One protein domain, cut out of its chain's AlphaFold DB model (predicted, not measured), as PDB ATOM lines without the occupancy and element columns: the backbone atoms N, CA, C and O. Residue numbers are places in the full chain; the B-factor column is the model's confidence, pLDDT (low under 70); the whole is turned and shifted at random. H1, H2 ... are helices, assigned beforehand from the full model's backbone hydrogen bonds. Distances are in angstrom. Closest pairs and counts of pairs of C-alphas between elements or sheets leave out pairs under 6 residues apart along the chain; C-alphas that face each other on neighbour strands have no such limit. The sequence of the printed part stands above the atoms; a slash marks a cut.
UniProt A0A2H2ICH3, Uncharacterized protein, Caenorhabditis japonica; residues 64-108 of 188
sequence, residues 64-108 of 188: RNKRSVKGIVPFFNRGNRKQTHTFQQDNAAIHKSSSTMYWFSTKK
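AT A GLANCE: This is residues 64 to 108 of the 188 residues of an uncharacterized protein of Caenorhabditis japonica (UniProt A0A2H2ICH3). An open frame with few contacts has the longest helix, H1, on one side and H4 on another; the chain turns at short H2, runs back along residues 85 to 92 and turns again at short H3. The 45 printed residues hold four named helices, H1 to H4 in order, and no named strand: all helix. It is only just compact, close to loose, with a radius of gyration of the C-alphas of 10.9 A, spanning 31 by 20 by 18 A.

HOW THE PARTS SIT: H1, residues 64 to 77, and H4, residues 98 to 107, are close but not clearly touching, the closest C-alphas, Val 73 and Lys 107, being 7.3 A apart. They run the same way at a shallow tilt of 34 degrees, only just short of steep. H2, residues 81 to 84, is close to H1 but not clearly touching, the closest C-alphas, Phe 76 and Lys 82, being 5.5 A apart. H3, residues 93 to 96, is apart from H1. Every O i to N i+4 pair is within hydrogen-bond range in H4, 6 of 10 in H1.

IN THESE COORDINATES: H1, 21.1 A long, begins at C-alpha 64 (-3.545, 25.802, 13.769); H4, 14.3 A, ends at C-alpha 107 (9.170, 37.497, 20.606).

THE WHOLE: The printed part has no cut. Residues 64 to 70 have pLDDT under 70.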
ATOM      1  N   ARG A  64      -2.540  25.086  12.970       47.31
ATOM      2  CA  ARG A  64      -3.545  25.802  13.769       47.31
ATOM      3  C   ARG A  64      -2.882  26.748  14.778       47.31
ATOM      4  O   ARG A  64      -3.207  27.929  14.804       47.31
ATOM      5  N   ASN A  65      -1.874  26.273  15.509       53.50
ATOM      6  CA  ASN A  65      -1.072  27.073  16.435       53.50
ATOM      7  C   ASN A  65      -0.253  28.145  15.694       53.50
ATOM      8  O   ASN A  65      -0.109  29.261  16.183       53.50
ATOM      9  N   LYS A  66       0.252  27.841  14.486       52.75
ATOM     10  CA  LYS A  66       0.923  28.838  13.631       52.75
ATOM     11  C   LYS A  66      -0.043  29.911  13.108       52.75
ATOM     12  O   LYS A  66       0.374  31.051  12.915       52.75
ATOM     13  N   ARG A  67      -1.322  29.579  12.890       52.69
ATOM     14  CA  ARG A  67      -2.348  30.523  12.410       52.69
ATOM     15  C   ARG A  67      -2.709  31.585  13.446       52.69
ATOM     16  O   ARG A  67      -2.719  32.756  13.081       52.69
ATOM     17  N   SER A  68      -2.876  31.230  14.723       52.03
ATOM     18  CA  SER A  68      -3.076  32.219  15.805       52.03
ATOM     19  C   SER A  68      -1.891  33.189  15.941       52.03
ATOM     20  O   SER A  68      -2.055  34.352  16.296       52.03
ATOM     21  N   VAL A  69      -0.685  32.739  15.581       57.28
ATOM     22  CA  VAL A  69       0.545  33.546  15.573       57.28
ATOM     23  C   VAL A  69       0.648  34.477  14.353       57.28
ATOM     24  O   VAL A  69       1.343  35.496  14.424       57.28
ATOM     25  N   LYS A  70      -0.051  34.170  13.249       66.25
ATOM     26  CA  LYS A  70       0.104  34.842  11.944       66.25
ATOM     27  C   LYS A  70      -0.225  36.341  11.998       66.25
ATOM     28  O   LYS A  70       0.330  37.093  11.207       66.25
ATOM     29  N   GLY A  71      -1.050  36.786  12.951       80.31
ATOM     30  CA  GLY A  71      -1.370  38.206  13.161       80.31
ATOM     31  C   GLY A  71      -0.602  38.876  14.306       80.31
ATOM     32  O   GLY A  71      -0.190  40.029  14.177       80.31
ATOM     33  N   ILE A  72      -0.361  38.153  15.406       88.00
ATOM     34  CA  ILE A  72       0.187  38.729  16.644       88.00
ATOM     35  C   ILE A  72       1.603  39.269  16.421       88.00
ATOM     36  O   ILE A  72       1.884  40.430  16.713       88.00
ATOM     37  N   VAL A  73       2.512  38.457  15.873       89.38
ATOM     38  CA  VAL A  73       3.913  38.885  15.707       89.38
ATOM     39  C   VAL A  73       4.034  40.065  14.736       89.38
ATOM     40  O   VAL A  73       4.664  41.056  15.114       89.38
ATOM     41  N   PRO A  74       3.415  40.041  13.536       92.25
ATOM     42  CA  PRO A  74       3.409  41.211  12.662       92.25
ATOM     43  C   PRO A  74       2.794  42.450  13.315       92.25
ATOM     44  O   PRO A  74       3.335  43.541  13.153       92.25
ATOM     45  N   PHE A  75       1.715  42.306  14.094       92.00
ATOM     46  CA  PHE A  75       1.089  43.432  14.790       92.00
ATOM     47  C   PHE A  75       2.056  44.130  15.749       92.00
ATOM     48  O   PHE A  75       2.138  45.359  15.716       92.00
ATOM     49  N   PHE A  76       2.788  43.366  16.567       93.75
ATOM     50  CA  PHE A  76       3.738  43.902  17.547       93.75
ATOM     51  C   PHE A  76       5.063  44.354  16.925       93.75
ATOM     52  O   PHE A  76       5.728  45.217  17.483       93.75
ATOM     53  N   ASN A  77       5.460  43.811  15.772       92.69
ATOM     54  CA  ASN A  77       6.674  44.238  15.071       92.69
ATOM     55  C   ASN A  77       6.540  45.617  14.396       92.69
ATOM     56  O   ASN A  77       7.546  46.162  13.950       92.69
ATOM     57  N   ARG A  78       5.331  46.187  14.304       92.81
ATOM     58  CA  ARG A  78       5.120  47.525  13.737       92.81
ATOM     59  C   ARG A  78       5.452  48.619  14.755       92.81
ATOM     60  O   ARG A  78       4.852  48.665  15.827       92.81
ATOM     61  N   GLY A  79       6.347  49.536  14.385       93.62
ATOM     62  CA  GLY A  79       6.704  50.699  15.204       93.62
ATOM     63  C   GLY A  79       7.201  50.322  16.605       93.62
ATOM     64  O   GLY A  79       7.903  49.329  16.782       93.62
ATOM     65  N   ASN A  80       6.803  51.095  17.615       93.75
ATOM     66  CA  ASN A  80       7.187  50.898  19.019       93.75
ATOM     67  C   ASN A  80       6.188  50.032  19.820       93.75
ATOM     68  O   ASN A  80       6.120  50.114  21.049       93.75
ATOM     69  N   ARG A  81       5.379  49.200  19.148       95.25
ATOM     70  CA  ARG A  81       4.267  48.477  19.792       95.25
ATOM     71  C   ARG A  81       4.707  47.479  20.856       95.25
ATOM     72  O   ARG A  81       3.968  47.250  21.803       95.25
ATOM     73  N   LYS A  82       5.920  46.929  20.770       93.69
ATOM     74  CA  LYS A  82       6.485  46.079  21.839       93.69
ATOM     75  C   LYS A  82       6.733  46.831  23.145       93.69
ATOM     76  O   LYS A  82       6.802  46.214  24.205       93.69
ATOM     77  N   GLN A  83       6.905  48.148  23.073       93.56
ATOM     78  CA  GLN A  83       7.103  49.006  24.234       93.56
ATOM     79  C   GLN A  83       5.772  49.549  24.754       93.56
ATOM     80  O   GLN A  83       5.589  49.593  25.969       93.56
ATOM     81  N   THR A  84       4.859  49.915  23.848       95.81
ATOM     82  CA  THR A  84       3.613  50.627  24.171       95.81
ATOM     83  C   THR A  84       2.402  49.728  24.406       95.81
ATOM     84  O   THR A  84       1.447  50.178  25.024       95.81
ATOM     85  N   HIS A  85       2.414  48.477  23.937       94.62
ATOM     86  CA  HIS A  85       1.271  47.566  24.049       94.62
ATOM     87  C   HIS A  85       1.606  46.333  24.893       94.62
ATOM     88  O   HIS A  85       2.732  45.824  24.883       94.62
ATOM     89  N   THR A  86       0.579  45.808  25.555       94.50
ATOM     90  CA  THR A  86       0.614  44.548  26.300       94.50
ATOM     91  C   THR A  86      -0.447  43.616  25.726       94.50
ATOM     92  O   THR A  86      -1.568  44.035  25.454       94.50
ATOM     93  N   PHE A  87      -0.090  42.355  25.508       93.56
ATOM     94  CA  PHE A  87      -1.004  41.323  25.036       93.56
ATOM     95  C   PHE A  87      -1.793  40.733  26.208       93.56
ATOM     96  O   PHE A  87      -1.197  40.327  27.201       93.56
ATOM     97  N   GLN A  88      -3.113  40.645  26.093       91.88
ATOM     98  CA  GLN A  88      -3.975  39.990  27.076       91.88
ATOM     99  C   GLN A  88      -4.554  38.706  26.469       91.88
ATOM    100  O   GLN A  88      -4.951  38.695  25.307       91.88
ATOM    101  N   GLN A  89      -4.573  37.629  27.252       89.19
ATOM    102  CA  GLN A  89      -5.205  36.348  26.924       89.19
ATOM    103  C   GLN A  89      -5.798  35.744  28.201       89.19
ATOM    104  O   GLN A  89      -5.404  36.129  29.304       89.19
ATOM    105  N   ASP A  90      -6.719  34.801  28.049       83.88
ATOM    106  CA  ASP A  90      -7.310  34.052  29.150       83.88
ATOM    107  C   ASP A  90      -6.283  33.125  29.831       83.88
ATOM    108  O   ASP A  90      -5.161  32.891  29.365       83.88
ATOM    109  N   ASN A  91      -6.664  32.600  30.993       82.44
ATOM    110  CA  ASN A  91      -5.767  31.819  31.841       82.44
ATOM    111  C   ASN A  91      -5.852  30.302  31.571       82.44
ATOM    112  O   ASN A  91      -5.433  29.519  32.427       82.44
ATOM    113  N   ALA A  92      -6.382  29.856  30.419       83.81
ATOM    114  CA  ALA A  92      -6.434  28.427  30.118       83.81
ATOM    115  C   ALA A  92      -5.025  27.810  30.104       83.81
ATOM    116  O   ALA A  92      -4.032  28.438  29.722       83.81
ATOM    117  N   ALA A  93      -4.932  26.535  30.490       84.44
ATOM    118  CA  ALA A  93      -3.649  25.861  30.715       84.44
ATOM    119  C   ALA A  93      -2.700  25.917  29.499       84.44
ATOM    120  O   ALA A  93      -1.482  26.013  29.658       84.44
ATOM    121  N   ILE A  94      -3.238  25.903  28.277       82.81
ATOM    122  CA  ILE A  94      -2.444  26.015  27.044       82.81
ATOM    123  C   ILE A  94      -1.829  27.411  26.857       82.81
ATOM    124  O   ILE A  94      -0.688  27.516  26.399       82.81
ATOM    125  N   HIS A  95      -2.531  28.467  27.273       84.56
ATOM    126  CA  HIS A  95      -2.095  29.862  27.181       84.56
ATOM    127  C   HIS A  95      -1.045  30.206  28.243       84.56
ATOM    128  O   HIS A  95      -0.135  30.995  27.984       84.56
ATOM    129  N   LYS A  96      -1.102  29.532  29.397       84.44
ATOM    130  CA  LYS A  96      -0.157  29.683  30.516       84.44
ATOM    131  C   LYS A  96       0.975  28.665  30.546       84.44
ATOM    132  O   LYS A  96       1.846  28.757  31.409       84.44
ATOM    133  N   SER A  97       0.986  27.706  29.622       86.44
ATOM    134  CA  SER A  97       2.044  26.699  29.561       86.44
ATOM    135  C   SER A  97       3.427  27.350  29.433       86.44
ATOM    136  O   SER A  97       3.586  28.372  28.756       86.44
ATOM    137  N   SER A  98       4.451  26.730  30.027       86.56
ATOM    138  CA  SER A  98       5.833  27.228  29.960       86.56
ATOM    139  C   SER A  98       6.295  27.433  28.518       86.56
ATOM    140  O   SER A  98       6.965  28.416  28.223       86.56
ATOM    141  N   SER A  99       5.880  26.556  27.596       86.31
ATOM    142  CA  SER A  99       6.165  26.699  26.165       86.31
ATOM    143  C   SER A  99       5.553  27.959  25.552       86.31
ATOM    144  O   SER A  99       6.228  28.648  24.788       86.31
ATOM    145  N   THR A 100       4.299  28.278  25.879       86.50
ATOM    146  CA  THR A 100       3.605  29.456  25.336       86.50
ATOM    147  C   THR A 100       4.201  30.743  25.897       86.50
ATOM    148  O   THR A 100       4.526  31.657  25.139       86.50
ATOM    149  N   MET A 101       4.436  30.797  27.211       88.19
ATOM    150  CA  MET A 101       5.050  31.963  27.856       88.19
ATOM    151  C   MET A 101       6.499  32.177  27.398       88.19
ATOM    152  O   MET A 101       6.899  33.312  27.130       88.19
ATOM    153  N   TYR A 102       7.271  31.096  27.218       87.75
ATOM    154  CA  TYR A 102       8.606  31.163  26.619       87.75
ATOM    155  C   TYR A 102       8.545  31.722  25.197       87.75
ATOM    156  O   TYR A 102       9.309  32.623  24.856       87.75
ATOM    157  N   TRP A 103       7.597  31.268  24.374       90.62
ATOM    158  CA  TRP A 103       7.423  31.799  23.026       90.62
ATOM    159  C   TRP A 103       7.154  33.314  23.030       90.62
ATOM    160  O   TRP A 103       7.860  34.041  22.328       90.62
ATOM    161  N   PHE A 104       6.238  33.822  23.863       91.50
ATOM    162  CA  PHE A 104       6.003  35.271  23.987       91.50
ATOM    163  C   PHE A 104       7.267  36.038  24.401       91.50
ATOM    164  O   PHE A 104       7.592  37.066  23.796       91.50
ATOM    165  N   SER A 105       8.026  35.490  25.357       91.56
ATOM    166  CA  SER A 105       9.314  36.039  25.792       91.56
ATOM    167  C   SER A 105      10.313  36.138  24.632       91.56
ATOM    168  O   SER A 105      10.839  37.220  24.363       91.56
ATOM    169  N   THR A 106      10.488  35.073  23.835       90.50
ATOM    170  CA  THR A 106      11.388  35.098  22.660       90.50
ATOM    171  C   THR A 106      10.980  36.137  21.613       90.50
ATOM    172  O   THR A 106      11.826  36.661  20.888       90.50
ATOM    173  N   LYS A 107       9.687  36.467  21.521       90.81
ATOM    174  CA  LYS A 107       9.170  37.497  20.606       90.81
ATOM    175  C   LYS A 107       9.217  38.910  21.187       90.81
ATOM    176  O   LYS A 107       8.962  39.860  20.436       90.81
ATOM    177  N   LYS A 108       9.617  39.060  22.456       93.31
ATOM    178  CA  LYS A 108       9.622  40.319  23.215       93.31
ATOM    179  C   LYS A 108       8.223  40.943  23.284       93.31
ATOM    180  O   LYS A 108       8.071  42.148  23.109       93.31
TER     181      LYS A 108